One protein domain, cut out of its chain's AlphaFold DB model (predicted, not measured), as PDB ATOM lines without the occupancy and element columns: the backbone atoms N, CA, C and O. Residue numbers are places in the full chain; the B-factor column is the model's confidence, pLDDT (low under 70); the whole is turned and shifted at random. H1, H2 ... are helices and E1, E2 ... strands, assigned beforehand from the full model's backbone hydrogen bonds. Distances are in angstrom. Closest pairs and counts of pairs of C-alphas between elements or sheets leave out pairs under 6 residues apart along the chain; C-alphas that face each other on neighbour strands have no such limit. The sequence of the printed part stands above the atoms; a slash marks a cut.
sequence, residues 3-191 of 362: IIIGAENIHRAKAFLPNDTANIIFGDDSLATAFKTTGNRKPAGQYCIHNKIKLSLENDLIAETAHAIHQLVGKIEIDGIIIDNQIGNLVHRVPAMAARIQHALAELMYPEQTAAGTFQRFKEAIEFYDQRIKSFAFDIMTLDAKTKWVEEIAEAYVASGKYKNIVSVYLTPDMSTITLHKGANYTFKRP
ATOM      1  N   ILE A   3     217.389 203.431 219.612       49.56
ATOM      2  CA  ILE A   3     217.821 203.945 218.308       49.56
ATOM      3  C   ILE A   3     218.132 202.745 217.429       49.56
ATOM      4  O   ILE A   3     218.833 201.831 217.866       49.56
ATOM      5  N   ILE A   4     217.576 202.747 216.221       52.75
ATOM      6  CA  ILE A   4     217.833 201.726 215.211       52.75
ATOM      7  C   ILE A   4     218.961 202.242 214.322       52.75
ATOM      8  O   ILE A   4     218.897 203.371 213.831       52.75
ATOM      9  N   ILE A   5     220.005 201.434 214.161       50.25
ATOM     10  CA  ILE A   5     221.195 201.773 213.384       50.25
ATOM     11  C   ILE A   5     221.413 200.680 212.348       50.25
ATOM     12  O   ILE A   5     221.918 199.618 212.697       50.25
ATOM     13  N   GLY A   6     221.035 200.982 211.101       44.91
ATOM     14  CA  GLY A   6     221.358 200.213 209.895       44.91
ATOM     15  C   GLY A   6     220.835 198.770 209.840       44.91
ATOM     16  O   GLY A   6     220.615 198.107 210.851       44.91
ATOM     17  N   ALA A   7     220.660 198.271 208.621       42.47
ATOM     18  CA  ALA A   7     220.492 196.855 208.305       42.47
ATOM     19  C   ALA A   7     221.329 196.566 207.051       42.47
ATOM     20  O   ALA A   7     221.270 197.335 206.094       42.47
ATOM     21  N   GLU A   8     222.112 195.491 207.047       49.78
ATOM     22  CA  GLU A   8     222.950 195.095 205.910       49.78
ATOM     23  C   GLU A   8     223.105 193.573 205.820       49.78
ATOM     24  O   GLU A   8     223.890 192.968 206.545       49.78
ATOM     25  N   ASN A   9     222.361 192.919 204.930       45.94
ATOM     26  CA  ASN A   9     222.548 191.493 204.663       45.94
ATOM     27  C   ASN A   9     222.864 191.266 203.201       45.94
ATOM     28  O   ASN A   9     221.995 191.489 202.371       45.94
ATOM     29  N   ILE A  10     224.014 190.671 202.904       47.38
ATOM     30  CA  ILE A  10     224.214 189.905 201.670       47.38
ATOM     31  C   ILE A  10     224.497 188.467 202.110       47.38
ATOM     32  O   ILE A  10     225.638 188.033 202.158       47.38
ATOM     33  N   HIS A  11     223.447 187.756 202.537       45.38
ATOM     34  CA  HIS A  11     223.574 186.397 203.105       45.38
ATOM     35  C   HIS A  11     222.789 185.306 202.382       45.38
ATOM     36  O   HIS A  11     222.638 184.191 202.869       45.38
ATOM     37  N   ARG A  12     222.272 185.604 201.190       39.78
ATOM     38  CA  ARG A  12     221.644 184.594 200.314       39.78
ATOM     39  C   ARG A  12     221.964 184.787 198.836       39.78
ATOM     40  O   ARG A  12     221.417 184.074 198.006       39.78
ATOM     41  N   ALA A  13     222.825 185.751 198.523       48.06
ATOM     42  CA  ALA A  13     223.326 185.967 197.179       48.06
ATOM     43  C   ALA A  13     224.684 185.279 197.035       48.06
ATOM     44  O   ALA A  13     225.469 185.245 197.986       48.06
ATOM     45  N   LYS A  14     224.986 184.764 195.844       50.91
ATOM     46  CA  LYS A  14     226.366 184.425 195.490       50.91
ATOM     47  C   LYS A  14     227.169 185.727 195.533       50.91
ATOM     48  O   LYS A  14     226.727 186.722 194.961       50.91
ATOM     49  N   ALA A  15     228.295 185.728 196.256       54.81
ATOM     50  CA  ALA A  15     229.041 186.953 196.556       54.81
ATOM     51  C   ALA A  15     229.308 187.769 195.285       54.81
ATOM     52  O   ALA A  15     228.968 188.944 195.261       54.81
ATOM     53  N   PHE A  16     229.798 187.103 194.233       57.62
ATOM     54  CA  PHE A  16     229.957 187.644 192.885       57.62
ATOM     55  C   PHE A  16     229.892 186.529 191.829       57.62
ATOM     56  O   PHE A  16     229.922 185.338 192.164       57.62
ATOM     57  N   LEU A  17     229.816 186.906 190.549       62.81
ATOM     58  CA  LEU A  17     229.981 185.976 189.429       62.81
ATOM     59  C   LEU A  17     231.411 185.389 189.411       62.81
ATOM     60  O   LEU A  17     232.346 186.071 189.823       62.81
ATOM     61  N   PRO A  18     231.634 184.168 188.877       58.44
ATOM     62  CA  PRO A  18     232.952 183.510 188.897       58.44
ATOM     63  C   PRO A  18     234.112 184.292 188.257       58.44
ATOM     64  O   PRO A  18     235.269 184.005 188.547       58.44
ATOM     65  N   ASN A  19     233.811 185.254 187.380       65.81
ATOM     66  CA  ASN A  19     234.803 186.083 186.687       65.81
ATOM     67  C   ASN A  19     234.974 187.474 187.319       65.81
ATOM     68  O   ASN A  19     235.745 188.283 186.803       65.81
ATOM     69  N   ASP A  20     234.240 187.775 188.389       54.91
ATOM     70  CA  ASP A  20     234.376 189.036 189.103       54.91
ATOM     71  C   ASP A  20     235.578 188.970 190.053       54.91
ATOM     72  O   ASP A  20     235.800 187.987 190.760       54.91
ATOM     73  N   THR A  21     236.381 190.030 190.047       45.53
ATOM     74  CA  THR A  21     237.593 190.148 190.872       45.53
ATOM     75  C   THR A  21     237.363 190.985 192.129       45.53
ATOM     76  O   THR A  21     238.283 191.149 192.939       45.53
ATOM     77  N   ALA A  22     236.148 191.508 192.322       44.03
ATOM     78  CA  ALA A  22     235.742 192.134 193.567       44.03
ATOM     79  C   ALA A  22     235.727 191.088 194.695       44.03
ATOM     80  O   ALA A  22     235.009 190.096 194.653       44.03
ATOM     81  N   ASN A  23     236.543 191.305 195.728       35.31
ATOM     82  CA  ASN A  23     236.534 190.478 196.931       35.31
ATOM     83  C   ASN A  23     235.752 191.216 198.021       35.31
ATOM     84  O   ASN A  23     236.226 192.229 198.536       35.31
ATOM     85  N   ILE A  24     234.581 190.701 198.400       42.09
ATOM     86  CA  ILE A  24     233.905 191.087 199.642       42.09
ATOM     87  C   ILE A  24     233.581 189.825 200.432       42.09
ATOM     88  O   ILE A  24     232.946 188.905 199.926       42.09
ATOM     89  N   ILE A  25     234.015 189.801 201.687       35.44
ATOM     90  CA  ILE A  25     233.658 188.768 202.658       35.44
ATOM     91  C   ILE A  25     232.621 189.403 203.581       35.44
ATOM     92  O   ILE A  25     232.969 190.331 204.302       35.44
ATOM     93  N   PHE A  26     231.365 188.960 203.533       40.62
ATOM     94  CA  PHE A  26     230.313 189.415 204.451       40.62
ATOM     95  C   PHE A  26     230.195 188.450 205.639       40.62
ATOM     96  O   PHE A  26     230.086 187.241 205.447       40.62
ATOM     97  N   GLY A  27     230.205 188.968 206.868       33.16
ATOM     98  CA  GLY A  27     229.908 188.196 208.082       33.16
ATOM     99  C   GLY A  27     228.412 187.906 208.257       33.16
ATOM    100  O   GLY A  27     227.585 188.702 207.818       33.16
ATOM    101  N   ASP A  28     228.099 186.741 208.837       34.34
ATOM    102  CA  ASP A  28     226.753 186.203 209.129       34.34
ATOM    103  C   ASP A  28     225.929 187.137 210.033       34.34
ATOM    104  O   ASP A  28     226.432 187.628 211.042       34.34
ATOM    105  N   ASP A  29     224.658 187.326 209.671       39.41
ATOM    106  CA  ASP A  29     223.585 187.997 210.422       39.41
ATOM    107  C   ASP A  29     223.613 189.533 210.549       39.41
ATOM    108  O   ASP A  29     224.193 190.105 211.468       39.41
ATOM    109  N   SER A  30     222.784 190.231 209.772       43.25
ATOM    110  CA  SER A  30     222.218 191.513 210.197       43.25
ATOM    111  C   SER A  30     220.692 191.453 210.318       43.25
ATOM    112  O   SER A  30     219.897 191.395 209.377       43.25
ATOM    113  N   LEU A  31     220.266 191.466 211.568       47.47
ATOM    114  CA  LEU A  31     219.017 192.080 211.978       47.47
ATOM    115  C   LEU A  31     219.314 193.574 212.153       47.47
ATOM    116  O   LEU A  31     220.429 193.934 212.544       47.47
ATOM    117  N   ALA A  32     218.340 194.448 211.891       54.91
ATOM    118  CA  ALA A  32     218.480 195.853 212.258       54.91
ATOM    119  C   ALA A  32     218.891 195.940 213.738       54.91
ATOM    120  O   ALA A  32     218.214 195.385 214.610       54.91
ATOM    121  N   THR A  33     220.025 196.579 214.035       60.72
ATOM    122  CA  THR A  33     220.503 196.639 215.419       60.72
ATOM    123  C   THR A  33     219.795 197.773 216.143       60.72
ATOM    124  O   THR A  33     219.956 198.946 215.803       60.72
ATOM    125  N   ALA A  34     219.034 197.428 217.180       65.19
ATOM    126  CA  ALA A  34     218.439 198.399 218.083       65.19
ATOM    127  C   ALA A  34     219.292 198.532 219.350       65.19
ATOM    128  O   ALA A  34     219.397 197.600 220.149       65.19
ATOM    129  N   PHE A  35     219.855 199.717 219.576       68.50
ATOM    130  CA  PHE A  35     220.537 200.033 220.827       68.50
ATOM    131  C   PHE A  35     219.570 200.707 221.799       68.50
ATOM    132  O   PHE A  35     218.878 201.676 221.467       68.50
ATOM    133  N   LYS A  36     219.534 200.211 223.036       68.38
ATOM    134  CA  LYS A  36     218.752 200.823 224.113       68.38
ATOM    135  C   LYS A  36     219.463 202.080 224.610       68.38
ATOM    136  O   LYS A  36     220.601 202.002 225.068       68.38
ATOM    137  N   THR A  37     218.783 203.225 224.587       70.50
ATOM    138  CA  THR A  37     219.315 204.445 225.209       70.50
ATOM    139  C   THR A  37     218.974 204.491 226.698       70.50
ATOM    140  O   THR A  37     217.986 203.912 227.158       70.50
ATOM    141  N   THR A  38     219.794 205.201 227.469       70.31
ATOM    142  CA  THR A  38     219.640 205.400 228.922       70.31
ATOM    143  C   THR A  38     219.051 206.774 229.252       70.31
ATOM    144  O   THR A  38     219.325 207.346 230.304       70.31
ATOM    145  N   GLY A  39     218.280 207.353 228.328       67.88
ATOM    146  CA  GLY A  39     217.549 208.592 228.576       67.88
ATOM    147  C   GLY A  39     216.340 208.341 229.480       67.88
ATOM    148  O   GLY A  39     215.464 207.552 229.134       67.88
ATOM    149  N   ASN A  40     216.269 209.047 230.612       66.19
ATOM    150  CA  ASN A  40     215.227 208.842 231.634       66.19
ATOM    151  C   ASN A  40     214.109 209.898 231.578       66.19
ATOM    152  O   ASN A  40     213.163 209.860 232.363       66.19
ATOM    153  N   ARG A  41     214.240 210.899 230.700       69.19
ATOM    154  CA  ARG A  41     213.277 212.001 230.598       69.19
ATOM    155  C   ARG A  41     212.088 211.581 229.744       69.19
ATOM    156  O   ARG A  41     212.266 211.052 228.652       69.19
ATOM    157  N   LYS A  42     210.881 211.878 230.229       79.38
ATOM    158  CA  LYS A  42     209.670 211.788 229.412       79.38
ATOM    159  C   LYS A  42     209.690 212.925 228.385       79.38
ATOM    160  O   LYS A  42     209.895 214.074 228.793       79.38
ATOM    161  N   PRO A  43     209.532 212.632 227.086       82.94
ATOM    162  CA  PRO A  43     209.423 213.678 226.084       82.94
ATOM    163  C   PRO A  43     208.168 214.516 226.349       82.94
ATOM    164  O   PRO A  43     207.143 213.995 226.787       82.94
ATOM    165  N   ALA A  44     208.269 215.820 226.108       87.06
ATOM    166  CA  ALA A  44     207.163 216.761 226.207       87.06
ATOM    167  C   ALA A  44     207.069 217.511 224.880       87.06
ATOM    168  O   ALA A  44     208.074 218.036 224.405       87.06
ATOM    169  N   GLY A  45     205.883 217.506 224.286       92.38
ATOM    170  CA  GLY A  45     205.605 218.045 222.962       92.38
ATOM    171  C   GLY A  45     204.262 217.525 222.467       92.38
ATOM    172  O   GLY A  45     203.520 216.884 223.214       92.38
ATOM    173  N   GLN A  46     203.945 217.826 221.218       95.06
ATOM    174  CA  GLN A  46     202.720 217.406 220.555       95.06
ATOM    175  C   GLN A  46     203.082 216.544 219.357       95.06
ATOM    176  O   GLN A  46     203.807 216.985 218.465       95.06
ATOM    177  N   TYR A  47     202.559 215.326 219.349       96.19
ATOM    178  CA  TYR A  47     202.637 214.410 218.227       96.19
ATOM    179  C   TYR A  47     201.282 214.362 217.522       96.19
ATOM    180  O   TYR A  47     200.236 214.337 218.175       96.19
ATOM    181  N   CYS A  48     201.298 214.335 216.193       95.38
ATOM    182  CA  CYS A  48     200.123 213.979 215.416       95.38
ATOM    183  C   CYS A  48     200.482 213.187 214.158       95.38
ATOM    184  O   CYS A  48     201.542 213.366 213.549       95.38
ATOM    185  N   ILE A  49     199.541 212.344 213.741       95.06
ATOM    186  CA  ILE A  49     199.474 211.849 212.369       95.06
ATOM    187  C   ILE A  49     198.793 212.937 211.551       95.06
ATOM    188  O   ILE A  49     197.647 213.292 211.821       95.06
ATOM    189  N   HIS A  50     199.515 213.498 210.586       89.44
ATOM    190  CA  HIS A  50     198.983 214.582 209.771       89.44
ATOM    191  C   HIS A  50     198.068 214.057 208.672       89.44
ATOM    192  O   HIS A  50     196.948 214.529 208.547       89.44
ATOM    193  N   ASN A  51     198.563 213.086 207.902       89.50
ATOM    194  CA  ASN A  51     197.878 212.460 206.778       89.50
ATOM    195  C   ASN A  51     198.306 210.995 206.667       89.50
ATOM    196  O   ASN A  51     199.415 210.630 207.072       89.50
ATOM    197  N   LYS A  52     197.429 210.183 206.074       95.38
ATOM    198  CA  LYS A  52     197.653 208.767 205.787       95.38
ATOM    199  C   LYS A  52     197.061 208.419 204.425       95.38
ATOM    200  O   LYS A  52     195.908 208.753 204.163       95.38
ATOM    201  N   ILE A  53     197.840 207.754 203.581       95.75
ATOM    202  CA  ILE A  53     197.418 207.253 202.269       95.75
ATOM    203  C   ILE A  53     197.597 205.739 202.254       95.75
ATOM    204  O   ILE A  53     198.583 205.210 202.763       95.75
ATOM    205  N   LYS A  54     196.629 205.044 201.663       95.25
ATOM    206  CA  LYS A  54     196.718 203.623 201.352       95.25
ATOM    207  C   LYS A  54     196.593 203.471 199.844       95.25
ATOM    208  O   LYS A  54     195.671 204.038 199.262       95.25
ATOM    209  N   LEU A  55     197.502 202.721 199.244       93.25
ATOM    210  CA  LEU A  55     197.540 202.468 197.812       93.25
ATOM    211  C   LEU A  55     197.705 200.972 197.554       93.25
ATOM    212  O   LEU A  55     198.427 200.288 198.283       93.25
ATOM    213  N   SER A  56     197.018 200.488 196.525       91.69
ATOM    214  CA  SER A  56     197.369 199.230 195.871       91.69
ATOM    215  C   SER A  56     198.537 199.500 194.932       91.69
ATOM    216  O   SER A  56     198.568 200.555 194.298       91.69
ATOM    217  N   LEU A  57     199.486 198.576 194.880       85.69
ATOM    218  CA  LEU A  57     200.679 198.674 194.051       85.69
ATOM    219  C   LEU A  57     200.549 197.712 192.876       85.69
ATOM    220  O   LEU A  57     200.194 196.551 193.083       85.69
ATOM    221  N   GLU A  58     200.834 198.183 191.664       78.25
ATOM    222  CA  GLU A  58     200.640 197.372 190.453       78.25
ATOM    223  C   GLU A  58     201.922 197.168 189.642       78.25
ATOM    224  O   GLU A  58     202.119 196.073 189.118       78.25
ATOM    225  N   ASN A  59     202.807 198.172 189.544       78.00
ATOM    226  CA  ASN A  59     203.966 198.104 188.649       78.00
ATOM    227  C   ASN A  59     205.284 198.439 189.354       78.00
ATOM    228  O   ASN A  59     206.095 197.553 189.625       78.00
ATOM    229  N   ASP A  60     205.517 199.721 189.636       90.12
ATOM    230  CA  ASP A  60     206.794 200.216 190.151       90.12
ATOM    231  C   ASP A  60     206.627 200.656 191.602       90.12
ATOM    232  O   ASP A  60     206.294 201.803 191.909       90.12
ATOM    233  N   LEU A  61     206.906 199.718 192.507       91.56
ATOM    234  CA  LEU A  61     206.811 199.914 193.953       91.56
ATOM    235  C   LEU A  61     207.573 201.158 194.434       91.56
ATOM    236  O   LEU A  61     207.129 201.822 195.375       91.56
ATOM    237  N   ILE A  62     208.720 201.469 193.821       93.81
ATOM    238  CA  ILE A  62     209.577 202.586 194.227       93.81
ATOM    239  C   ILE A  62     208.947 203.894 193.764       93.81
ATOM    240  O   ILE A  62     208.720 204.788 194.584       93.81
ATOM    241  N   ALA A  63     208.642 203.999 192.468       95.31
ATOM    242  CA  ALA A  63     208.091 205.218 191.892       95.31
ATOM    243  C   ALA A  63     206.702 205.530 192.460       95.31
ATOM    244  O   ALA A  63     206.453 206.669 192.860       95.31
ATOM    245  N   GLU A  64     205.812 204.541 192.556       95.50
ATOM    246  CA  GLU A  64     204.451 204.716 193.077       95.50
ATOM    247  C   GLU A  64     204.471 205.165 194.546       95.50
ATOM    248  O   GLU A  64     203.795 206.131 194.917       95.50
ATOM    249  N   THR A  65     205.323 204.546 195.374       96.00
ATOM    250  CA  THR A  65     205.481 204.954 196.779       96.00
ATOM    251  C   THR A  65     206.065 206.365 196.888       96.00
ATOM    252  O   THR A  65     205.559 207.170 197.668       96.00
ATOM    253  N   ALA A  66     207.084 206.713 196.094       97.06
ATOM    254  CA  ALA A  66     207.676 208.052 196.106       97.06
ATOM    255  C   ALA A  66     206.674 209.142 195.688       97.06
ATOM    256  O   ALA A  66     206.596 210.183 196.344       97.06
ATOM    257  N   HIS A  67     205.855 208.895 194.660       96.62
ATOM    258  CA  HIS A  67     204.789 209.813 194.245       96.62
ATOM    259  C   HIS A  67     203.742 210.003 195.340       96.62
ATOM    260  O   HIS A  67     203.344 211.136 195.622       96.62
ATOM    261  N   ALA A  68     203.315 208.920 195.988       96.31
ATOM    262  CA  ALA A  68     202.351 208.997 197.075       96.31
ATOM    263  C   ALA A  68     202.924 209.742 198.295       96.31
ATOM    264  O   ALA A  68     202.224 210.564 198.889       96.31
ATOM    265  N   ILE A  69     204.209 209.550 198.626       97.25
ATOM    266  CA  ILE A  69     204.895 210.368 199.640       97.25
ATOM    267  C   ILE A  69     204.899 211.838 199.215       97.25
ATOM    268  O   ILE A  69     204.490 212.687 200.004       97.25
ATOM    269  N   HIS A  70     205.297 212.153 197.980       96.94
ATOM    270  CA  HIS A  70     205.343 213.525 197.471       96.94
ATOM    271  C   HIS A  70     203.975 214.227 197.554       96.94
ATOM    272  O   HIS A  70     203.890 215.366 198.013       96.94
ATOM    273  N   GLN A  71     202.888 213.539 197.190       95.44
ATOM    274  CA  GLN A  71     201.520 214.055 197.328       95.44
ATOM    275  C   GLN A  71     201.143 214.323 198.791       95.44
ATOM    276  O   GLN A  71     200.483 215.317 199.096       95.44
ATOM    277  N   LEU A  72     201.568 213.444 199.699       94.69
ATOM    278  CA  LEU A  72     201.232 213.506 201.117       94.69
ATOM    279  C   LEU A  72     201.993 214.621 201.854       94.69
ATOM    280  O   LEU A  72     201.430 215.277 202.736       94.69
ATOM    281  N   VAL A  73     203.262 214.833 201.501       94.06
ATOM    282  CA  VAL A  73     204.168 215.795 202.155       94.06
ATOM    283  C   VAL A  73     204.166 217.172 201.486       94.06
ATOM    284  O   VAL A  73     204.376 218.183 202.158       94.06
ATOM    285  N   GLY A  74     203.913 217.244 200.178       90.06
ATOM    286  CA  GLY A  74     204.018 218.470 199.394       90.06
ATOM    287  C   GLY A  74     205.397 219.122 199.537       90.06
ATOM    288  O   GLY A  74     206.418 218.530 199.212       90.06
ATOM    289  N   LYS A  75     205.429 220.359 200.051       88.12
ATOM    290  CA  LYS A  75     206.666 221.143 200.255       88.12
ATOM    291  C   LYS A  75     207.304 220.962 201.639       88.12
ATOM    292  O   LYS A  75     208.194 221.724 202.003       88.12
ATOM    293  N   ILE A  76     206.796 220.039 202.450       91.88
ATOM    294  CA  ILE A  76     207.309 219.812 203.803       91.88
ATOM    295  C   ILE A  76     208.645 219.073 203.709       91.88
ATOM    296  O   ILE A  76     208.727 218.020 203.084       91.88
ATOM    297  N   GLU A  77     209.675 219.603 204.369       93.06
ATOM    298  CA  GLU A  77     210.952 218.904 204.543       93.06
ATOM    299  C   GLU A  77     210.768 217.667 205.431       93.06
ATOM    300  O   GLU A  77     210.149 217.747 206.497       93.06
ATOM    301  N   ILE A  78     211.303 216.527 204.993       95.88
ATOM    302  CA  ILE A  78     211.195 215.238 205.685       95.88
ATOM    303  C   ILE A  78     212.540 214.902 206.314       95.88
ATOM    304  O   ILE A  78     213.541 214.755 205.617       95.88
ATOM    305  N   ASP A  79     212.554 214.679 207.621       96.75
ATOM    306  CA  ASP A  79     213.772 214.337 208.351       96.75
ATOM    307  C   ASP A  79     214.137 212.850 208.241       96.75
ATOM    308  O   ASP A  79     215.296 212.476 208.440       96.75
ATOM    309  N   GLY A  80     213.160 211.998 207.914       96.69
ATOM    310  CA  GLY A  80     213.430 210.600 207.624       96.69
ATOM    311  C   GLY A  80     212.270 209.788 207.057       96.69
ATOM    312  O   GLY A  80     211.099 210.133 207.230       96.69
ATOM    313  N   ILE A  81     212.627 208.685 206.401       97.75
ATOM    314  CA  ILE A  81     211.725 207.668 205.852       97.75
ATOM    315  C   ILE A  81     212.038 206.332 206.537       97.75
ATOM    316  O   ILE A  81     213.179 205.872 206.520       97.75
ATOM    317  N   ILE A  82     211.028 205.705 207.139       95.56
ATOM    318  CA  ILE A  82     211.137 204.376 207.756       95.56
ATOM    319  C   ILE A  82     210.168 203.449 207.042       95.56
ATOM    320  O   ILE A  82     208.961 203.691 207.065       95.56
ATOM    321  N   ILE A  83     210.682 202.388 206.425       94.12
ATOM    322  CA  ILE A  83     209.847 201.406 205.730       94.12
ATOM    323  C   ILE A  83     209.855 200.095 206.497       94.12
ATOM    324  O   ILE A  83     210.906 199.499 206.676       94.12
ATOM    325  N   ASP A  84     208.692 199.618 206.916       93.12
ATOM    326  CA  ASP A  84     208.517 198.225 207.304       93.12
ATOM    327  C   ASP A  84     208.295 197.384 206.049       93.12
ATOM    328  O   ASP A  84     207.217 197.388 205.452       93.12
ATOM    329  N   ASN A  85     209.374 196.742 205.604       91.06
ATOM    330  CA  ASN A  85     209.454 196.049 204.328       91.06
ATOM    331  C   ASN A  85     209.053 194.575 204.487       91.06
ATOM    332  O   ASN A  85     209.877 193.707 204.779       91.06
ATOM    333  N   GLN A  86     207.775 194.291 204.248       91.00
ATOM    334  CA  GLN A  86     207.176 192.957 204.338       91.00
ATOM    335  C   GLN A  86     207.265 192.159 203.026       91.00
ATOM    336  O   GLN A  86     206.756 191.044 202.948       91.00
ATOM    337  N   ILE A  87     207.929 192.685 201.987       88.75
ATOM    338  CA  ILE A  87     208.137 191.959 200.719       88.75
ATOM    339  C   ILE A  87     209.081 190.770 200.931       88.75
ATOM    340  O   ILE A  87     208.957 189.726 200.295       88.75
ATOM    341  N   GLY A  88     210.054 190.916 201.832       75.75
ATOM    342  CA  GLY A  88     210.862 189.795 202.300       75.75
ATOM    343  C   GLY A  88     211.917 189.258 201.318       75.75
ATOM    344  O   GLY A  88     212.681 188.384 201.724       75.75
ATOM    345  N   ASN A  89     212.052 189.797 200.103       83.31
ATOM    346  CA  ASN A  89     213.042 189.373 199.095       83.31
ATOM    347  C   ASN A  89     214.345 190.200 199.169       83.31
ATOM    348  O   ASN A  89     214.302 191.413 199.357       83.31
ATOM    349  N   LEU A  90     215.504 189.552 198.994       81.88
ATOM    350  CA  LEU A  90     216.836 190.165 199.058       81.88
ATOM    351  C   LEU A  90     217.037 191.321 198.061       81.88
ATOM    352  O   LEU A  90     217.612 192.339 198.442       81.88
ATOM    353  N   VAL A  91     216.501 191.220 196.840       86.25
ATOM    354  CA  VAL A  91     216.573 192.295 195.820       86.25
ATOM    355  C   VAL A  91     215.848 193.565 196.274       86.25
ATOM    356  O   VAL A  91     216.180 194.665 195.839       86.25
ATOM    357  N   HIS A  92     214.891 193.437 197.193       85.44
ATOM    358  CA  HIS A  92     214.193 194.557 197.822       85.44
ATOM    359  C   HIS A  92     214.765 194.912 199.199       85.44
ATOM    360  O   HIS A  92     214.228 195.783 199.865       85.44
ATOM    361  N   ARG A  93     215.831 194.250 199.657       83.75
ATOM    362  CA  ARG A  93     216.517 194.576 200.918       83.75
ATOM    363  C   ARG A  93     217.865 195.254 200.690       83.75
ATOM    364  O   ARG A  93     218.326 195.967 201.577       83.75
ATOM    365  N   VAL A  94     218.508 195.016 199.542       84.56
ATOM    366  CA  VAL A  94     219.846 195.543 199.238       84.56
ATOM    367  C   VAL A  94     219.858 196.270 197.888       84.56
ATOM    368  O   VAL A  94     219.719 195.632 196.844       84.56
ATOM    369  N   PRO A  95     220.032 197.602 197.878       86.69
ATOM    370  CA  PRO A  95     219.908 198.491 199.037       86.69
ATOM    371  C   PRO A  95     218.476 198.497 199.599       86.69
ATOM    372  O   PRO A  95     217.546 198.026 198.944       86.69
ATOM    373  N   ALA A  96     218.305 199.082 200.786       88.25
ATOM    374  CA  ALA A  96     216.998 199.295 201.406       88.25
ATOM    375  C   ALA A  96     216.016 200.004 200.450       88.25
ATOM    376  O   ALA A  96     216.396 200.956 199.755       88.25
ATOM    377  N   MET A  97     214.743 199.593 200.459       91.94
ATOM    378  CA  MET A  97     213.683 200.243 199.678       91.94
ATOM    379  C   MET A  97     213.564 201.723 200.028       91.94
ATOM    380  O   MET A  97     213.401 202.553 199.134       91.94
ATOM    381  N   ALA A  98     213.717 202.069 201.306       94.75
ATOM    382  CA  ALA A  98     213.683 203.442 201.780       94.75
ATOM    383  C   ALA A  98     214.709 204.330 201.064       94.75
ATOM    384  O   ALA A  98     214.375 205.447 200.679       94.75
ATOM    385  N   ALA A  99     215.933 203.840 200.836       95.25
ATOM    386  CA  ALA A  99     216.976 204.601 200.150       95.25
ATOM    387  C   ALA A  99     216.622 204.846 198.673       95.25
ATOM    388  O   ALA A  99     216.784 205.959 198.173       95.25
ATOM    389  N   ARG A 100     216.072 203.833 197.990       95.94
ATOM    390  CA  ARG A 100     215.610 203.962 196.597       95.94
ATOM    391  C   ARG A 100     214.442 204.947 196.486       95.94
ATOM    392  O   ARG A 100     214.450 205.829 195.633       95.94
ATOM    393  N   ILE A 101     213.472 204.840 197.394       97.31
ATOM    394  CA  ILE A 101     212.310 205.735 197.464       97.31
ATOM    395  C   ILE A 101     212.734 207.166 197.811       97.31
ATOM    396  O   ILE A 101     212.207 208.107 197.223       97.31
ATOM    397  N   GLN A 102     213.707 207.352 198.708       97.88
ATOM    398  CA  GLN A 102     214.269 208.670 199.007       97.88
ATOM    399  C   GLN A 102     214.842 209.322 197.745       97.88
ATOM    400  O   GLN A 102     214.621 210.513 197.529       97.88
ATOM    401  N   HIS A 103     215.546 208.560 196.903       98.00
ATOM    402  CA  HIS A 103     216.079 209.104 195.660       98.00
ATOM    403  C   HIS A 103     214.983 209.500 194.677       98.00
ATOM    404  O   HIS A 103     214.997 210.635 194.207       98.00
ATOM    405  N   ALA A 104     214.031 208.603 194.415       97.88
ATOM    406  CA  ALA A 104     212.909 208.889 193.526       97.88
ATOM    407  C   ALA A 104     212.117 210.115 194.016       97.88
ATOM    408  O   ALA A 104     211.727 210.977 193.233       97.88
ATOM    409  N   LEU A 105     211.947 210.256 195.334       97.69
ATOM    410  CA  LEU A 105     211.339 211.440 195.932       97.69
ATOM    411  C   LEU A 105     212.187 212.702 195.720       97.69
ATOM    412  O   LEU A 105     211.634 213.753 195.404       97.69
ATOM    413  N   ALA A 106     213.512 212.620 195.868       97.19
ATOM    414  CA  ALA A 106     214.402 213.746 195.597       97.19
ATOM    415  C   ALA A 106     214.297 214.207 194.134       97.19
ATOM    416  O   ALA A 106     214.264 215.408 193.882       97.19
ATOM    417  N   GLU A 107     214.170 213.285 193.178       97.50
ATOM    418  CA  GLU A 107     213.982 213.640 191.768       97.50
ATOM    419  C   GLU A 107     212.652 214.367 191.520       97.50
ATOM    420  O   GLU A 107     212.620 215.379 190.817       97.50
ATOM    421  N   LEU A 108     211.571 213.917 192.170       97.00
ATOM    422  CA  LEU A 108     210.255 214.565 192.106       97.00
ATOM    423  C   LEU A 108     210.247 215.964 192.735       97.00
ATOM    424  O   LEU A 108     209.625 216.881 192.201       97.00
ATOM    425  N   MET A 109     210.929 216.136 193.870       95.69
ATOM    426  CA  MET A 109     210.986 217.412 194.591       95.69
ATOM    427  C   MET A 109     211.921 218.433 193.930       95.69
ATOM    428  O   MET A 109     211.747 219.638 194.127       95.69
ATOM    429  N   TYR A 110     212.903 217.966 193.154       96.38
ATOM    430  CA  TYR A 110     213.960 218.783 192.556       96.38
ATOM    431  C   TYR A 110     214.122 218.484 191.052       96.38
ATOM    432  O   TYR A 110     215.171 218.001 190.611       96.38
ATOM    433  N   PRO A 111     213.095 218.782 190.230       96.62
ATOM    434  CA  PRO A 111     213.100 218.435 188.809       96.62
ATOM    435  C   PRO A 111     214.194 219.170 188.021       96.62
ATOM    436  O   PRO A 111     214.764 218.604 187.092       96.62
ATOM    437  N   GLU A 112     214.542 220.401 188.408       97.50
ATOM    438  CA  GLU A 112     215.617 221.171 187.764       97.50
ATOM    439  C   GLU A 112     216.988 220.509 187.961       97.50
ATOM    440  O   GLU A 112     217.765 220.388 187.017       97.50
ATOM    441  N   GLN A 113     217.280 220.034 189.176       97.88
ATOM    442  CA  GLN A 113     218.534 219.345 189.498       97.88
ATOM    443  C   GLN A 113     218.607 217.967 188.837       97.88
ATOM    444  O   GLN A 113     219.672 217.556 188.371       97.88
ATOM    445  N   THR A 114     217.465 217.286 188.738       96.94
ATOM    446  CA  THR A 114     217.333 216.030 187.990       96.94
ATOM    447  C   THR A 114     217.651 216.246 186.514       96.94
ATOM    448  O   THR A 114     218.537 215.587 185.973       96.94
ATOM    449  N   ALA A 115     217.016 217.236 185.876       97.56
ATOM    450  CA  ALA A 115     217.256 217.577 184.473       97.56
ATOM    451  C   ALA A 115     218.705 218.023 184.211       97.56
ATOM    452  O   ALA A 115     219.274 217.713 183.165       97.56
ATOM    453  N   ALA A 116     219.333 218.700 185.175       97.38
ATOM    454  CA  ALA A 116     220.742 219.076 185.109       97.38
ATOM    455  C   ALA A 116     221.708 217.894 185.319       97.38
ATOM    456  O   ALA A 116     222.922 218.075 185.194       97.38
ATOM    457  N   GLY A 117     221.223 216.698 185.667       97.25
ATOM    458  CA  GLY A 117     222.040 215.515 185.942       97.25
ATOM    459  C   GLY A 117     222.850 215.602 187.241       97.25
ATOM    460  O   GLY A 117     223.857 214.907 187.372       97.25
ATOM    461  N   THR A 118     222.449 216.456 188.190       97.81
ATOM    462  CA  THR A 118     223.152 216.663 189.470       97.81
ATOM    463  C   THR A 118     223.358 215.350 190.221       97.81
ATOM    464  O   THR A 118     224.462 215.076 190.685       97.81
ATOM    465  N   PHE A 119     222.334 214.493 190.275       97.06
ATOM    466  CA  PHE A 119     222.390 213.220 191.001       97.06
ATOM    467  C   PHE A 119     223.307 212.165 190.364       97.06
ATOM    468  O   PHE A 119     223.697 211.223 191.041       97.06
ATOM    469  N   GLN A 120     223.722 212.361 189.108       95.31
ATOM    470  CA  GLN A 120     224.668 211.479 188.414       95.31
ATOM    471  C   GLN A 120     226.133 211.894 188.619       95.31
ATOM    472  O   GLN A 120     227.059 211.155 188.283       95.31
ATOM    473  N   ARG A 121     226.379 213.090 189.169       96.56
ATOM    474  CA  ARG A 121     227.726 213.621 189.396       96.56
ATOM    475  C   ARG A 121     228.052 213.579 190.878       96.56
ATOM    476  O   ARG A 121     227.602 214.430 191.634       96.56
ATOM    477  N   PHE A 122     228.903 212.629 191.272       95.94
ATOM    478  CA  PHE A 122     229.237 212.328 192.673       95.94
ATOM    479  C   PHE A 122     229.397 213.564 193.575       95.94
ATOM    480  O   PHE A 122     228.769 213.642 194.626       95.94
ATOM    481  N   LYS A 123     230.228 214.539 193.171       95.81
ATOM    482  CA  LYS A 123     230.512 215.728 193.989       95.81
ATOM    483  C   LYS A 123     229.272 216.607 194.186       95.81
ATOM    484  O   LYS A 123     229.020 217.057 195.293       95.81
ATOM    485  N   GLU A 124     228.508 216.844 193.129       97.62
ATOM    486  CA  GLU A 124     227.314 217.683 193.222       97.62
ATOM    487  C   GLU A 124     226.194 216.958 193.965       97.62
ATOM    488  O   GLU A 124     225.507 217.564 194.780       97.62
ATOM    489  N   ALA A 125     226.047 215.654 193.733       97.56
ATOM    490  CA  ALA A 125     225.069 214.821 194.411       97.56
ATOM    491  C   ALA A 125     225.301 214.791 195.930       97.56
ATOM    492  O   ALA A 125     224.370 215.063 196.686       97.56
ATOM    493  N   ILE A 126     226.534 214.535 196.390       96.00
ATOM    494  CA  ILE A 126     226.831 214.498 197.831       96.00
ATOM    495  C   ILE A 126     226.626 215.871 198.484       96.00
ATOM    496  O   ILE A 126     225.964 215.968 199.514       96.00
ATOM    497  N   GLU A 127     227.092 216.952 197.844       96.25
ATOM    498  CA  GLU A 127     226.889 218.320 198.336       96.25
ATOM    499  C   GLU A 127     225.398 218.678 198.404       96.25
ATOM    500  O   GLU A 127     224.944 219.278 199.380       96.25
ATOM    501  N   PHE A 128     224.615 218.280 197.398       97.62
ATOM    502  CA  PHE A 128     223.183 218.546 197.362       97.62
ATOM    503  C   PHE A 128     222.436 217.809 198.474       97.62
ATOM    504  O   PHE A 128     221.622 218.415 199.173       97.62
ATOM    505  N   TYR A 129     222.715 216.522 198.679       97.31
ATOM    506  CA  TYR A 129     222.078 215.738 199.738       97.31
ATOM    507  C   TYR A 129     222.444 216.250 201.137       97.31
ATOM    508  O   TYR A 129     221.543 216.425 201.966       97.31
ATOM    509  N   ASP A 130     223.718 216.578 201.372       94.81
ATOM    510  CA  ASP A 130     224.201 217.148 202.636       94.81
ATOM    511  C   ASP A 130     223.568 218.513 202.946       94.81
ATOM    512  O   ASP A 130     223.391 218.871 204.112       94.81
ATOM    513  N   GLN A 131     223.216 219.301 201.926       94.19
ATOM    514  CA  GLN A 131     222.675 220.651 202.111       94.19
ATOM    515  C   GLN A 131     221.147 220.712 202.105       94.19
ATOM    516  O   GLN A 131     220.579 221.492 202.874       94.19
ATOM    517  N   ARG A 132     220.494 219.936 201.235       95.06
ATOM    518  CA  ARG A 132     219.070 220.090 200.893       95.06
ATOM    519  C   ARG A 132     218.197 218.928 201.346       95.06
ATOM    520  O   ARG A 132     217.069 219.184 201.740       95.06
ATOM    521  N   ILE A 133     218.697 217.691 201.302       95.19
ATOM    522  CA  ILE A 133     217.898 216.510 201.669       95.19
ATOM    523  C   ILE A 133     217.986 216.235 203.171       95.19
ATOM    524  O   ILE A 133     216.951 216.097 203.811       95.19
ATOM    525  N   LYS A 134     219.199 216.172 203.744       94.44
ATOM    526  CA  LYS A 134     219.458 216.039 205.200       94.44
ATOM    527  C   LYS A 134     218.580 215.009 205.933       94.44
ATOM    528  O   LYS A 134     218.253 215.174 207.109       94.44
ATOM    529  N   SER A 135     218.251 213.913 205.258       95.44
ATOM    530  CA  SER A 135     217.252 212.941 205.698       95.44
ATOM    531  C   SER A 135     217.859 211.545 205.815       95.44
ATOM    532  O   SER A 135     218.791 211.201 205.080       95.44
ATOM    533  N   PHE A 136     217.358 210.734 206.744       94.31
ATOM    534  CA  PHE A 136     217.676 209.304 206.788       94.31
ATOM    535  C   PHE A 136     216.611 208.489 206.055       94.31
ATOM    536  O   PHE A 136     215.444 208.860 206.023       94.31
ATOM    537  N   ALA A 137     216.986 207.346 205.497       94.81
ATOM    538  CA  ALA A 137     216.043 206.428 204.886       94.81
ATOM    539  C   ALA A 137     216.529 204.988 205.063       94.81
ATOM    540  O   ALA A 137     217.560 204.605 204.511       94.81
ATOM    541  N   PHE A 138     215.804 204.195 205.851       88.69
ATOM    542  CA  PHE A 138     216.146 202.792 206.085       88.69
ATOM    543  C   PHE A 138     214.908 201.905 206.218       88.69
ATOM    544  O   PHE A 138     213.815 202.360 206.571       88.69
ATOM    545  N   ASP A 139     215.123 200.618 205.968       89.44
ATOM    546  CA  ASP A 139     214.113 199.587 206.150       89.44
ATOM    547  C   ASP A 139     214.220 198.987 207.561       89.44
ATOM    548  O   ASP A 139     215.306 198.796 208.112       89.44
ATOM    549  N   ILE A 140     213.071 198.645 208.127       86.38
ATOM    550  CA  ILE A 140     212.908 197.678 209.205       86.38
ATOM    551  C   ILE A 140     212.118 196.486 208.661       86.38
ATOM    552  O   ILE A 140     211.541 196.541 207.575       86.38
ATOM    553  N   MET A 141     212.087 195.402 209.424       83.62
ATOM    554  CA  MET A 141     211.284 194.236 209.083       83.62
ATOM    555  C   MET A 141     210.692 193.669 210.355       83.62
ATOM    556  O   MET A 141     211.362 192.962 211.112       83.62
ATOM    557  N   THR A 142     209.449 194.039 210.629       83.06
ATOM    558  CA  THR A 142     208.728 193.456 211.754       83.06
ATOM    559  C   THR A 142     208.292 192.034 211.395       83.06
ATOM    560  O   THR A 142     208.118 191.695 210.228       83.06
ATOM    561  N   LEU A 143     208.196 191.155 212.394       81.50
ATOM    562  CA  LEU A 143     207.842 189.747 212.163       81.50
ATOM    563  C   LEU A 143     206.333 189.523 212.004       81.50
ATOM    564  O   LEU A 143     205.924 188.445 211.582       81.50
ATOM    565  N   ASP A 144     205.507 190.496 212.395       84.31
ATOM    566  CA  ASP A 144     204.055 190.413 212.278       84.31
ATOM    567  C   ASP A 144     203.528 191.469 211.298       84.31
ATOM    568  O   ASP A 144     204.159 192.488 211.046       84.31
ATOM    569  N   ALA A 145     202.350 191.227 210.726       84.81
ATOM    570  CA  ALA A 145     201.772 192.097 209.701       84.81
ATOM    571  C   ALA A 145     201.085 193.356 210.281       84.81
ATOM    572  O   ALA A 145     200.062 193.814 209.761       84.81
ATOM    573  N   LYS A 146     201.563 193.892 211.416       88.81
ATOM    574  CA  LYS A 146     200.922 195.038 212.077       88.81
ATOM    575  C   LYS A 146     201.558 196.350 211.639       88.81
ATOM    576  O   LYS A 146     202.601 196.758 212.139       88.81
ATOM    577  N   THR A 147     200.800 197.115 210.855       87.81
ATOM    578  CA  THR A 147     201.158 198.484 210.437       87.81
ATOM    579  C   THR A 147     201.490 199.420 211.605       87.81
ATOM    580  O   THR A 147     202.194 200.406 211.433       87.81
ATOM    581  N   LYS A 148     200.967 199.139 212.805       92.50
ATOM    582  CA  LYS A 148     201.154 199.985 213.988       92.50
ATOM    583  C   LYS A 148     202.617 200.071 214.433       92.50
ATOM    584  O   LYS A 148     203.013 201.089 214.987       92.50
ATOM    585  N   TRP A 149     203.433 199.045 214.185       91.44
ATOM    586  CA  TRP A 149     204.818 199.042 214.658       91.44
ATOM    587  C   TRP A 149     205.671 200.129 214.015       91.44
ATOM    588  O   TRP A 149     206.375 200.851 214.719       91.44
ATOM    589  N   VAL A 150     205.583 200.282 212.693       92.56
ATOM    590  CA  VAL A 150     206.332 201.333 211.992       92.56
ATOM    591  C   VAL A 150     205.840 202.726 212.389       92.56
ATOM    592  O   VAL A 150     206.643 203.651 212.512       92.56
ATOM    593  N   GLU A 151     204.545 202.865 212.686       95.19
ATOM    594  CA  GLU A 151     203.960 204.112 213.183       95.19
ATOM    595  C   GLU A 151     204.473 204.467 214.591       95.19
ATOM    596  O   GLU A 151     204.851 205.615 214.822       95.19
ATOM    597  N   GLU A 152     204.555 203.494 215.507       93.31
ATOM    598  CA  GLU A 152     205.105 203.677 216.861       93.31
ATOM    599  C   GLU A 152     206.601 204.024 216.834       93.31
ATOM    600  O   GLU A 152     207.072 204.863 217.607       93.31
ATOM    601  N   ILE A 153     207.364 203.416 215.920       90.88
ATOM    602  CA  ILE A 153     208.777 203.755 215.722       90.88
ATOM    603  C   ILE A 153     208.898 205.191 215.202       90.88
ATOM    604  O   ILE A 153     209.666 205.977 215.760       90.88
ATOM    605  N   ALA A 154     208.119 205.575 214.189       93.75
ATOM    606  CA  ALA A 154     208.133 206.938 213.663       93.75
ATOM    607  C   ALA A 154     207.703 207.980 214.710       93.75
ATOM    608  O   ALA A 154     208.334 209.033 214.825       93.75
ATOM    609  N   GLU A 155     206.692 207.675 215.533       94.25
ATOM    610  CA  GLU A 155     206.326 208.494 216.693       94.25
ATOM    611  C   GLU A 155     207.506 208.651 217.659       94.25
ATOM    612  O   GLU A 155     207.801 209.768 218.077       94.25
ATOM    613  N   ALA A 156     208.235 207.577 217.976       90.44
ATOM    614  CA  ALA A 156     209.394 207.653 218.863       90.44
ATOM    615  C   ALA A 156     210.518 208.548 218.303       90.44
ATOM    616  O   ALA A 156     211.154 209.282 219.067       90.44
ATOM    617  N   TYR A 157     210.747 208.532 216.983       91.62
ATOM    618  CA  TYR A 157     211.695 209.441 216.327       91.62
ATOM    619  C   TYR A 157     211.242 210.899 216.447       91.62
ATOM    620  O   TYR A 157     212.042 211.752 216.827       91.62
ATOM    621  N   VAL A 158     209.964 211.188 216.211       93.44
ATOM    622  CA  VAL A 158     209.408 212.539 216.374       93.44
ATOM    623  C   VAL A 158     209.473 213.002 217.836       93.44
ATOM    624  O   VAL A 158     209.989 214.077 218.148       93.44
ATOM    625  N   ALA A 159     209.016 212.159 218.762       91.06
ATOM    626  CA  ALA A 159     208.968 212.453 220.190       91.06
ATOM    627  C   ALA A 159     210.360 212.620 220.818       91.06
ATOM    628  O   ALA A 159     210.487 213.224 221.883       91.06
ATOM    629  N   SER A 160     211.421 212.140 220.158       88.25
ATOM    630  CA  SER A 160     212.802 212.412 220.570       88.25
ATOM    631  C   SER A 160     213.140 213.907 220.590       88.25
ATOM    632  O   SER A 160     214.058 214.321 221.299       88.25
ATOM    633  N   GLY A 161     212.415 214.716 219.810       89.56
ATOM    634  CA  GLY A 161     212.671 216.140 219.616       89.56
ATOM    635  C   GLY A 161     213.851 216.459 218.713       89.56
ATOM    636  O   GLY A 161     214.237 217.622 218.627       89.56
ATOM    637  N   LYS A 162     214.426 215.444 218.066       89.06
ATOM    638  CA  LYS A 162     215.487 215.599 217.072       89.06
ATOM    639  C   LYS A 162     214.955 215.720 215.648       89.06
ATOM    640  O   LYS A 162     215.591 216.351 214.814       89.06
ATOM    641  N   TYR A 163     213.798 215.119 215.397       93.25
ATOM    642  CA  TYR A 163     213.169 215.053 214.088       93.25
ATOM    643  C   TYR A 163     211.755 215.615 214.186       93.25
ATOM    644  O   TYR A 163     211.060 215.399 215.182       93.25
ATOM    645  N   LYS A 164     211.335 216.359 213.168       95.81
ATOM    646  CA  LYS A 164     210.050 217.053 213.124       95.81
ATOM    647  C   LYS A 164     209.044 216.324 212.246       95.81
ATOM    648  O   LYS A 164     207.888 216.207 212.645       95.81
ATOM    649  N   ASN A 165     209.470 215.852 211.078       97.50
ATOM    650  CA  ASN A 165     208.619 215.227 210.073       97.50
ATOM    651  C   ASN A 165     209.207 213.869 209.673       97.50
ATOM    652  O   ASN A 165     210.242 213.815 209.012       97.50
ATOM    653  N   ILE A 166     208.540 212.779 210.049       97.94
ATOM    654  CA  ILE A 166     208.937 211.415 209.673       97.94
ATOM    655  C   ILE A 166     207.848 210.799 208.807       97.94
ATOM    656  O   ILE A 166     206.664 210.897 209.131       97.94
ATOM    657  N   VAL A 167     208.241 210.139 207.725       98.38
ATOM    658  CA  VAL A 167     207.336 209.314 206.925       98.38
ATOM    659  C   VAL A 167     207.544 207.857 207.304       98.38
ATOM    660  O   VAL A 167     208.662 207.349 207.229       98.38
ATOM    661  N   SER A 168     206.472 207.188 207.722       97.88
ATOM    662  CA  SER A 168     206.461 205.735 207.860       97.88
ATOM    663  C   SER A 168     205.744 205.104 206.674       97.88
ATOM    664  O   SER A 168     204.766 205.652 206.158       97.88
ATOM    665  N   VAL A 169     206.245 203.955 206.231       97.25
ATOM    666  CA  VAL A 169     205.635 203.157 205.172       97.25
ATOM    667  C   VAL A 169     205.545 201.721 205.649       97.25
ATOM    668  O   VAL A 169     206.554 201.128 206.011       97.25
ATOM    669  N   TYR A 170     204.354 201.144 205.635       96.50
ATOM    670  CA  TYR A 170     204.189 199.698 205.709       96.50
ATOM    671  C   TYR A 170     204.028 199.171 204.285       96.50
ATOM    672  O   TYR A 170     203.073 199.554 203.603       96.50
ATOM    673  N   LEU A 171     204.973 198.346 203.836       94.12
ATOM    674  CA  LEU A 171     205.102 197.935 202.442       94.12
ATOM    675  C   LEU A 171     204.976 196.418 202.303       94.12
ATOM    676  O   LEU A 171     205.793 195.669 202.828       94.12
ATOM    677  N   THR A 172     203.987 195.986 201.535       92.31
ATOM    678  CA  THR A 172     203.758 194.595 201.107       92.31
ATOM    679  C   THR A 172     203.856 194.510 199.580       92.31
ATOM    680  O   THR A 172     203.892 195.559 198.935       92.31
ATOM    681  N   PRO A 173     203.907 193.309 198.974       88.19
ATOM    682  CA  PRO A 173     203.994 193.182 197.517       88.19
ATOM    683  C   PRO A 173     202.866 193.884 196.746       88.19
ATOM    684  O   PRO A 173     203.096 194.371 195.648       88.19
ATOM    685  N   ASP A 174     201.664 193.940 197.318       89.38
ATOM    686  CA  ASP A 174     200.432 194.404 196.674       89.38
ATOM    687  C   ASP A 174     199.918 195.746 197.216       89.38
ATOM    688  O   ASP A 174     199.009 196.352 196.648       89.38
ATOM    689  N   MET A 175     200.471 196.230 198.329       92.81
ATOM    690  CA  MET A 175     199.928 197.388 199.029       92.81
ATOM    691  C   MET A 175     201.001 198.168 199.783       92.81
ATOM    692  O   MET A 175     201.891 197.596 200.419       92.81
ATOM    693  N   SER A 176     200.847 199.490 199.786       94.12
ATOM    694  CA  SER A 176     201.598 200.402 200.643       94.12
ATOM    695  C   SER A 176     200.649 201.254 201.485       94.12
ATOM    696  O   SER A 176     199.622 201.755 201.017       94.12
ATOM    697  N   THR A 177     200.980 201.393 202.766       96.75
ATOM    698  CA  THR A 177     200.336 202.334 203.684       96.75
ATOM    699  C   THR A 177     201.370 203.353 204.131       96.75
ATOM    700  O   THR A 177     202.328 202.995 204.809       96.75
ATOM    701  N   ILE A 178     201.162 204.615 203.767       97.81
ATOM    702  CA  ILE A 178     202.099 205.718 203.983       97.81
ATOM    703  C   ILE A 178     201.488 206.693 204.983       97.81
ATOM    704  O   ILE A 178     200.367 207.168 204.783       97.81
ATOM    705  N   THR A 179     202.236 207.039 206.026       98.06
ATOM    706  CA  THR A 179     201.786 207.935 207.094       98.06
ATOM    707  C   THR A 179     202.825 209.034 207.338       98.06
ATOM    708  O   THR A 179     204.012 208.747 207.485       98.06
ATOM    709  N   LEU A 180     202.396 210.302 207.423       98.12
ATOM    710  CA  LEU A 180     203.256 211.419 207.858       98.12
ATOM    711  C   LEU A 180     203.036 211.740 209.330       98.12
ATOM    712  O   LEU A 180     201.943 212.129 209.753       98.12
ATOM    713  N   HIS A 181     204.125 211.650 210.077       97.81
ATOM    714  CA  HIS A 181     204.235 211.911 211.502       97.81
ATOM    715  C   HIS A 181     204.816 213.307 211.704       97.81
ATOM    716  O   HIS A 181     205.883 213.611 211.167       97.81
ATOM    717  N   LYS A 182     204.135 214.150 212.487       97.62
ATOM    718  CA  LYS A 182     204.594 215.507 212.806       97.62
ATOM    719  C   LYS A 182     204.783 215.699 214.302       97.62
ATOM    720  O   LYS A 182     203.941 215.302 215.105       97.62
ATOM    721  N   GLY A 183     205.877 216.365 214.651       95.25
ATOM    722  CA  GLY A 183     206.171 216.838 215.996       95.25
ATOM    723  C   GLY A 183     206.127 218.350 216.083       95.25
ATOM    724  O   GLY A 183     206.685 219.053 215.241       95.25
ATOM    725  N   ALA A 184     205.522 218.858 217.148       94.56
ATOM    726  CA  ALA A 184     205.605 220.257 217.529       94.56
ATOM    727  C   ALA A 184     206.062 220.374 218.983       94.56
ATOM    728  O   ALA A 184     205.657 219.595 219.844       94.56
ATOM    729  N   ASN A 185     206.900 221.372 219.263       94.44
ATOM    730  CA  ASN A 185     207.355 221.718 220.615       94.44
ATOM    731  C   ASN A 185     208.120 220.611 221.365       94.44
ATOM    732  O   ASN A 185     208.324 220.729 222.571       94.44
ATOM    733  N   TYR A 186     208.578 219.563 220.676       92.94
ATOM    734  CA  TYR A 186     209.577 218.664 221.240       92.94
ATOM    735  C   TYR A 186     210.946 219.349 221.262       92.94
ATOM    736  O   TYR A 186     211.288 220.135 220.382       92.94
ATOM    737  N   THR A 187     211.749 219.045 222.276       89.44
ATOM    738  CA  THR A 187     213.130 219.528 222.379       89.44
ATOM    739  C   THR A 187     214.035 218.355 222.686       89.44
ATOM    740  O   THR A 187     213.889 217.722 223.737       89.44
ATOM    741  N   PHE A 188     214.990 218.092 221.794       89.19
ATOM    742  CA  PHE A 188     216.004 217.081 222.043       89.19
ATOM    743  C   PHE A 188     216.828 217.443 223.282       89.19
ATOM    744  O   PHE A 188     217.385 218.535 223.406       89.19
ATOM    745  N   LYS A 189     216.892 216.507 224.228       85.19
ATOM    746  CA  LYS A 189     217.649 216.642 225.473       85.19
ATOM    747  C   LYS A 189     218.640 215.495 225.555       85.19
ATOM    748  O   LYS A 189     218.247 214.371 225.860       85.19
ATOM    749  N   ARG A 190     219.915 215.805 225.324       87.12
ATOM    750  CA  ARG A 190     221.003 214.824 225.364       87.12
ATOM    751  C   ARG A 190     221.055 214.105 226.717       87.12
ATOM    752  O   ARG A 190     221.069 214.777 227.758       87.12
ATOM    753  N   PRO A 191     221.075 212.762 226.730       86.12
ATOM    754  CA  PRO A 191     221.405 211.990 227.921       86.12
ATOM    755  C   PRO A 191     222.800 212.340 228.458       86.12
ATOM    756  O   PRO A 191     223.683 212.755 227.710       86.12
TER     757      PRO A 191
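AT A GLANCE: This is residues 3 to 191 of the 362 residues of an uncharacterized protein of Desulfobacterales bacterium (UniProt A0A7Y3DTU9). A twisted wall of five strands runs through the core, with H1 and H2 over one face and the opposite face curled round H5. H3 and H4 sit out beyond H2, off the sheet, and E1, one strand of a small hairpin with E2, is near H5, while E2 is apart from H5; in the long loop between E1 and E2 residues 17 to 22 stick out at one end of the longest axis. The 189 printed residues hold five named helices and seven named strands, in the order E1 E2 E3 H1 E4 H2 H3 H4 E5 H5 E6 E7, class mixed. The large sheet, E3 E7 E6 E4 E5, is mixed, and E1 and E2 are antiparallel. The whole is compact, radius of gyration of the C-alphas 17.6 A, spanning 57 by 41 by 35 A.

IN THESE COORDINATES: In the large sheet E3 is residues 46 to 56, 31.1 A long from C-alpha 46 at (202.720, 217.406, 220.555); E7 is 175 to 184, 30.0 A, ending at C-alpha 184 (205.605, 220.257, 217.529); E6 is 165 to 171, 19.2 A; E4 is 80 to 85; E5 is 136 to 140. H1, 61 to 73, and H2, 97 to 109, each measure 18.1 A; H5, 148 to 159, measures 16.0 A and H4, 122 to 133, 15.1 A. H3 is 111 to 115, E1 is 3 to 5 and E2 is 33 to 36.

HOW THE PARTS SIT: E3 and E7 are antiparallel, with N 48 and O 182 3.0 A apart. The hairpin E6 and E7 has N 168 and O 179 at 2.9 A. E4 is parallel to E6, N 82 and O 167 at 2.9 A, and to E5, N 81 and O 136 at 2.8 A. With helices on both faces the sheet makes three layers. H1 and H2 touch, closest C-alphas Ala 66 and Leu 105, 5.0 A, at a steep tilt of 55 degrees, the same way. H5 is on the opposite face; its closest C-alpha pair with E7 is Val 158 and Gly 183, 5.4 A. Two split strand-helix-strand units, their strands parallel but not neighbours, have right-handed crossovers: E3, H1, E4 and E5, H5, E6. E4, H2 H3 H4, E5 is a strand-helix-strand unit between neighbours. H2 and H4 are close but not clearly touching, about perpendicular at 84 degrees, closest C-alphas Ala 106 and Ile 133, 7.5 A. In the hairpin E1 and E2, N 3 and O 35 are 3.0 A apart. In H1 to H5 every O i to N i+4 pair is within hydrogen-bond range.

THE WHOLE: The C-alphas of Asn 19 and Ala 44 are the two farthest apart, 57.2 A. The printed part has no cut. The links E1 to E2, 27 residues, and E4 to H2, 11 residues, are long. The mean pLDDT of the printed part is 84.4; residues 3 to 36 and 39 to 41 are under 70.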